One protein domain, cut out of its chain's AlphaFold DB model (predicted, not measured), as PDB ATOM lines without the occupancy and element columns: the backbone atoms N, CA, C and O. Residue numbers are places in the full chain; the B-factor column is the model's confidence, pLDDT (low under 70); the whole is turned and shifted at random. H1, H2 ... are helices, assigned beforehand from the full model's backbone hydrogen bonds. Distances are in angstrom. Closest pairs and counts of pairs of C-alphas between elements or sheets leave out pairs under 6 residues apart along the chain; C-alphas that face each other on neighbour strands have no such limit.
ATOM      1  N   THR A  10     471.217 346.324 436.958       76.81
ATOM      2  CA  THR A  10     471.014 345.783 435.604       76.81
ATOM      3  C   THR A  10     471.734 344.457 435.365       76.81
ATOM      4  O   THR A  10     471.180 343.561 434.737       76.81
ATOM      5  N   GLU A  11     472.935 344.291 435.913       76.19
ATOM      6  CA  GLU A  11     473.743 343.078 435.806       76.19
ATOM      7  C   GLU A  11     473.133 341.941 436.632       76.19
ATOM      8  O   GLU A  11     473.023 340.816 436.154       76.19
ATOM      9  N   ILE A  12     472.614 342.244 437.826       79.31
ATOM     10  CA  ILE A  12     471.858 341.288 438.646       79.31
ATOM     11  C   ILE A  12     470.586 340.842 437.911       79.31
ATOM     12  O   ILE A  12     470.274 339.650 437.885       79.31
ATOM     13  N   PHE A  13     469.857 341.775 437.293       82.69
ATOM     14  CA  PHE A  13     468.681 341.452 436.486       82.69
ATOM     15  C   PHE A  13     469.040 340.585 435.273       82.69
ATOM     16  O   PHE A  13     468.405 339.553 435.067       82.69
ATOM     17  N   ALA A  14     470.089 340.945 434.531       81.38
ATOM     18  CA  ALA A  14     470.566 340.185 433.380       81.38
ATOM     19  C   ALA A  14     470.992 338.762 433.773       81.38
ATOM     20  O   ALA A  14     470.573 337.794 433.142       81.38
ATOM     21  N   ILE A  15     471.749 338.613 434.864       84.44
ATOM     22  CA  ILE A  15     472.181 337.309 435.382       84.44
ATOM     23  C   ILE A  15     470.973 336.447 435.764       84.44
ATOM     24  O   ILE A  15     470.925 335.269 435.414       84.44
ATOM     25  N   LYS A  16     469.974 337.016 436.451       79.38
ATOM     26  CA  LYS A  16     468.759 336.277 436.836       79.38
ATOM     27  C   LYS A  16     467.943 335.844 435.619       79.38
ATOM     28  O   LYS A  16     467.399 334.743 435.638       79.38
ATOM     29  N   PHE A  17     467.891 336.669 434.575       85.19
ATOM     30  CA  PHE A  17     467.181 336.356 433.335       85.19
ATOM     31  C   PHE A  17     467.850 335.200 432.584       85.19
ATOM     32  O   PHE A  17     467.205 334.201 432.277       85.19
ATOM     33  N   VAL A  18     469.172 335.275 432.400       84.69
ATOM     34  CA  VAL A  18     469.962 334.210 431.761       84.69
ATOM     35  C   VAL A  18     469.858 332.901 432.548       84.69
ATOM     36  O   VAL A  18     469.714 331.827 431.967       84.69
ATOM     37  N   LEU A  19     469.892 332.969 433.881       84.56
ATOM     38  CA  LEU A  19     469.779 331.786 434.731       84.56
ATOM     39  C   LEU A  19     468.383 331.148 434.651       84.56
ATOM     40  O   LEU A  19     468.282 329.923 434.615       84.56
ATOM     41  N   ALA A  20     467.322 331.958 434.579       81.56
ATOM     42  CA  ALA A  20     465.964 331.469 434.365       81.56
ATOM     43  C   ALA A  20     465.829 330.746 433.016       81.56
ATOM     44  O   ALA A  20     465.316 329.626 432.984       81.56
ATOM     45  N   ASP A  21     466.367 331.317 431.935       81.12
ATOM     46  CA  ASP A  21     466.348 330.693 430.606       81.12
ATOM     47  C   ASP A  21     467.083 329.349 430.591       81.12
ATOM     48  O   ASP A  21     466.570 328.366 430.053       81.12
ATOM     49  N   ILE A  22     468.249 329.258 431.238       79.56
ATOM     50  CA  ILE A  22     469.008 328.002 431.343       79.56
ATOM     51  C   ILE A  22     468.193 326.926 432.072       79.56
ATOM     52  O   ILE A  22     468.153 325.778 431.627       79.56
ATOM     53  N   VAL A  23     467.527 327.280 433.176       80.81
ATOM     54  CA  VAL A  23     466.688 326.346 433.944       80.81
ATOM     55  C   VAL A  23     465.482 325.891 433.121       80.81
ATOM     56  O   VAL A  23     465.165 324.701 433.119       80.81
ATOM     57  N   ILE A  24     464.848 326.806 432.386       78.62
ATOM     58  CA  ILE A  24     463.735 326.492 431.486       78.62
ATOM     59  C   ILE A  24     464.205 325.530 430.393       78.62
ATOM     60  O   ILE A  24     463.614 324.467 430.229       78.62
ATOM     61  N   ILE A  25     465.300 325.836 429.695       75.31
ATOM     62  CA  ILE A  25     465.855 324.978 428.639       75.31
ATOM     63  C   ILE A  25     466.222 323.595 429.195       75.31
ATOM     64  O   ILE A  25     465.871 322.581 428.592       75.31
ATOM     65  N   ALA A  26     466.868 323.524 430.361       73.44
ATOM     66  CA  ALA A  26     467.212 322.256 431.004       73.44
ATOM     67  C   ALA A  26     465.966 321.425 431.360       73.44
ATOM     68  O   ALA A  26     465.944 320.213 431.131       73.44
ATOM     69  N   ALA A  27     464.909 322.070 431.861       68.19
ATOM     70  CA  ALA A  27     463.634 321.419 432.137       68.19
ATOM     71  C   ALA A  27     462.954 320.919 430.848       68.19
ATOM     72  O   ALA A  27     462.443 319.799 430.821       68.19
ATOM     73  N   LEU A  28     463.008 321.697 429.759       67.62
ATOM     74  CA  LEU A  28     462.464 321.317 428.450       67.62
ATOM     75  C   LEU A  28     463.183 320.110 427.844       67.62
ATOM     76  O   LEU A  28     462.535 319.238 427.264       67.62
ATOM     77  N   LEU A  29     464.507 320.034 428.008       68.31
ATOM     78  CA  LEU A  29     465.313 318.912 427.527       68.31
ATOM     79  C   LEU A  29     464.966 317.599 428.241       68.31
ATOM     80  O   LEU A  29     464.980 316.544 427.608       68.31
ATOM     81  N   PHE A  30     464.617 317.654 429.529       66.62
ATOM     82  CA  PHE A  30     464.222 316.472 430.304       66.62
ATOM     83  C   PHE A  30     462.744 316.096 430.153       66.62
ATOM     84  O   PHE A  30     462.397 314.927 430.319       66.62
ATOM     85  N   ALA A  31     461.871 317.051 429.828       65.81
ATOM     86  CA  ALA A  31     460.431 316.816 429.753       65.81
ATOM     87  C   ALA A  31     459.997 316.043 428.489       65.81
ATOM     88  O   ALA A  31     458.909 315.484 428.460       65.81
ATOM     89  N   GLY A  32     460.844 315.932 427.462       71.81
ATOM     90  CA  GLY A  32     460.522 315.248 426.205       71.81
ATOM     91  C   GLY A  32     459.881 316.178 425.160       71.81
ATOM     92  O   GLY A  32     459.329 317.227 425.497       71.81
ATOM     93  N   PRO A  33     459.940 315.819 423.862       72.06
ATOM     94  CA  PRO A  33     459.725 316.759 422.755       72.06
ATOM     95  C   PRO A  33     458.318 317.375 422.712       72.06
ATOM     96  O   PRO A  33     458.162 318.517 422.292       72.06
ATOM     97  N   ILE A  34     457.296 316.662 423.194       69.81
ATOM     98  CA  ILE A  34     455.919 317.179 423.265       69.81
ATOM     99  C   ILE A  34     455.798 318.277 424.330       69.81
ATOM    100  O   ILE A  34     455.146 319.293 424.098       69.81
ATOM    101  N   TYR A  35     456.461 318.106 425.474       71.06
ATOM    102  CA  TYR A  35     456.455 319.094 426.549       71.06
ATOM    103  C   TYR A  35     457.302 320.315 426.198       71.06
ATOM    104  O   TYR A  35     456.918 321.429 426.544       71.06
ATOM    105  N   ALA A  36     458.390 320.120 425.445       71.81
ATOM    106  CA  ALA A  36     459.171 321.218 424.892       71.81
ATOM    107  C   ALA A  36     458.294 322.149 424.039       71.81
ATOM    108  O   ALA A  36     458.207 323.345 424.309       71.81
ATOM    109  N   VAL A  37     457.560 321.579 423.079       76.06
ATOM    110  CA  VAL A  37     456.639 322.336 422.217       76.06
ATOM    111  C   VAL A  37     455.503 322.967 423.024       76.06
ATOM    112  O   VAL A  37     455.198 324.142 422.823       76.06
ATOM    113  N   ALA A  38     454.896 322.232 423.960       74.56
ATOM    114  CA  ALA A  38     453.798 322.747 424.777       74.56
ATOM    115  C   ALA A  38     454.214 323.969 425.613       74.56
ATOM    116  O   ALA A  38     453.482 324.954 425.668       74.56
ATOM    117  N   ILE A  39     455.402 323.941 426.223       77.81
ATOM    118  CA  ILE A  39     455.899 325.057 427.035       77.81
ATOM    119  C   ILE A  39     456.290 326.246 426.157       77.81
ATOM    120  O   ILE A  39     455.968 327.373 426.518       77.81
ATOM    121  N   THR A  40     456.911 326.030 424.992       80.75
ATOM    122  CA  THR A  40     457.187 327.126 424.048       80.75
ATOM    123  C   THR A  40     455.894 327.810 423.607       80.75
ATOM    124  O   THR A  40     455.818 329.036 423.620       80.75
ATOM    125  N   VAL A  41     454.854 327.037 423.279       81.75
ATOM    126  CA  VAL A  41     453.533 327.577 422.927       81.75
ATOM    127  C   VAL A  41     452.934 328.364 424.094       81.75
ATOM    128  O   VAL A  41     452.456 329.477 423.889       81.75
ATOM    129  N   LEU A  42     453.005 327.840 425.321       81.56
ATOM    130  CA  LEU A  42     452.537 328.557 426.510       81.56
ATOM    131  C   LEU A  42     453.317 329.850 426.764       81.56
ATOM    132  O   LEU A  42     452.704 330.844 427.140       81.56
ATOM    133  N   LEU A  43     454.631 329.869 426.531       86.31
ATOM    134  CA  LEU A  43     455.452 331.073 426.673       86.31
ATOM    135  C   LEU A  43     455.049 332.142 425.659       86.31
ATOM    136  O   LEU A  43     454.846 333.291 426.037       86.31
ATOM    137  N   VAL A  44     454.868 331.755 424.393       89.69
ATOM    138  CA  VAL A  44     454.407 332.668 423.336       89.69
ATOM    139  C   VAL A  44     453.027 333.229 423.675       89.69
ATOM    140  O   VAL A  44     452.826 334.438 423.587       89.69
ATOM    141  N   ILE A  45     452.094 332.381 424.121       87.19
ATOM    142  CA  ILE A  45     450.759 332.816 424.553       87.19
ATOM    143  C   ILE A  45     450.856 333.755 425.757       87.19
ATOM    144  O   ILE A  45     450.175 334.771 425.775       87.19
ATOM    145  N   SER A  46     451.704 333.447 426.739       83.19
ATOM    146  CA  SER A  46     451.907 334.271 427.933       83.19
ATOM    147  C   SER A  46     452.447 335.657 427.578       83.19
ATOM    148  O   SER A  46     451.871 336.659 427.988       83.19
ATOM    149  N   VAL A  47     453.492 335.732 426.747       89.12
ATOM    150  CA  VAL A  47     454.064 337.004 426.274       89.12
ATOM    151  C   VAL A  47     453.033 337.801 425.482       89.12
ATOM    152  O   VAL A  47     452.873 338.995 425.713       89.12
ATOM    153  N   PHE A  48     452.299 337.144 424.583       90.56
ATOM    154  CA  PHE A  48     451.263 337.801 423.792       90.56
ATOM    155  C   PHE A  48     450.104 338.300 424.663       90.56
ATOM    156  O   PHE A  48     449.583 339.387 424.433       90.56
ATOM    157  N   LEU A  49     449.720 337.531 425.684       85.81
ATOM    158  CA  LEU A  49     448.681 337.903 426.637       85.81
ATOM    159  C   LEU A  49     449.115 339.092 427.489       85.81
ATOM    160  O   LEU A  49     448.322 340.010 427.649       85.81
ATOM    161  N   VAL A  50     450.355 339.095 427.992       84.50
ATOM    162  CA  VAL A  50     450.931 340.229 428.727       84.50
ATOM    163  C   VAL A  50     450.985 341.458 427.833       84.50
ATOM    164  O   VAL A  50     450.479 342.489 428.238       84.50
ATOM    165  N   TRP A  51     451.497 341.348 426.605       88.25
ATOM    166  CA  TRP A  51     451.528 342.466 425.658       88.25
ATOM    167  C   TRP A  51     450.127 343.028 425.388       88.25
ATOM    168  O   TRP A  51     449.911 344.227 425.481       88.25
ATOM    169  N   TYR A  52     449.147 342.159 425.140       86.38
ATOM    170  CA  TYR A  52     447.759 342.555 424.911       86.38
ATOM    171  C   TYR A  52     447.086 343.166 426.147       86.38
ATOM    172  O   TYR A  52     446.265 344.076 426.014       86.38
ATOM    173  N   LEU A  53     447.403 342.668 427.346       81.44
ATOM    174  CA  LEU A  53     446.930 343.263 428.591       81.44
ATOM    175  C   LEU A  53     447.606 344.607 428.822       81.44
ATOM    176  O   LEU A  53     446.900 345.552 429.100       81.44
ATOM    177  N   THR A  54     448.915 344.742 428.632       78.12
ATOM    178  CA  THR A  54     449.626 346.022 428.746       78.12
ATOM    179  C   THR A  54     449.161 347.032 427.698       78.12
ATOM    180  O   THR A  54     449.066 348.206 428.010       78.12
ATOM    181  N   GLU A  55     448.780 346.618 426.492       75.88
ATOM    182  CA  GLU A  55     448.182 347.525 425.499       75.88
ATOM    183  C   GLU A  55     446.794 348.027 425.950       75.88
ATOM    184  O   GLU A  55     446.412 349.165 425.695       75.88
ATOM    185  N   ARG A  56     446.021 347.178 426.645       67.19
ATOM    186  CA  ARG A  56     444.688 347.532 427.168       67.19
ATOM    187  C   ARG A  56     444.726 348.273 428.498       67.19
ATOM    188  O   ARG A  56     443.884 349.129 428.733       67.19
ATOM    189  N   VAL A  57     445.653 347.905 429.371       56.22
ATOM    190  CA  VAL A  57     445.818 348.437 430.722       56.22
ATOM    191  C   VAL A  57     446.849 349.566 430.731       56.22
ATOM    192  O   VAL A  57     446.813 350.396 431.616       56.22
ATOM    193  N   GLY A  58     447.634 349.772 429.675       50.16
ATOM    194  CA  GLY A  58     448.356 351.029 429.424       50.16
ATOM    195  C   GLY A  58     447.432 352.242 429.230       50.16
ATOM    196  O   GLY A  58     447.909 353.348 429.030       50.16
ATOM    197  N   SER A  59     446.107 352.044 429.285       50.69
ATOM    198  CA  SER A  59     445.116 353.115 429.454       50.69
ATOM    199  C   SER A  59     444.636 353.313 430.907       50.69
ATOM    200  O   SER A  59     444.014 354.334 431.175       50.69
TER     201      SER A  59
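Overview. This is residues 10 to 59 of the 122 residues of the protein "Putative membrane protein (DUF2078)" of Natronococcus occultus SP4 (UniProt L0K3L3). Two long helices meet near one end as a V, the longer H2 making one arm and H1 the other, with the corner at Gly 32 and the space between the arms open. Residues 10 to 23 of H1 and 41 to 59, of which 41 to 57 belong to H2, stick out as free arms. The printed part has 50 residues, with H1 then H2 and no named strand, and is all helix. It is loose, with a radius of gyration of the C-alphas of 14.0 A, and flat, spanning 41 by 31 by 7 A.

Arrangement. H2, residues 33 to 57, touches H1, residues 10 to 31, with its residues 35 to 39 alone, and H1 touches it with residues 28 to 29 alone. Their closest C-alphas, those of Ala 36 and Leu 28, are 4.8 A apart. The two form a helical hairpin, running opposite ways at a steep tilt of 39 degrees. In H1 and H2 every O i to N i+4 pair is within hydrogen-bond range.

Along the chain. H2 measures 35.5 A from C-alpha 33 to C-alpha 57 at (445.818, 348.437, 430.722). H1 measures 31.4 A from C-alpha 10 at (471.014, 345.783, 435.604) to C-alpha 31.

Size, cuts and confidence. The C-alphas farthest apart, those of Phe 30 and Ser 59, are 41.3 A apart. The printed part has no cut, and the link from H1 to H2 is tight. The model's pLDDT is under 70 at residues 27 to 31, 34 and 56 to 59.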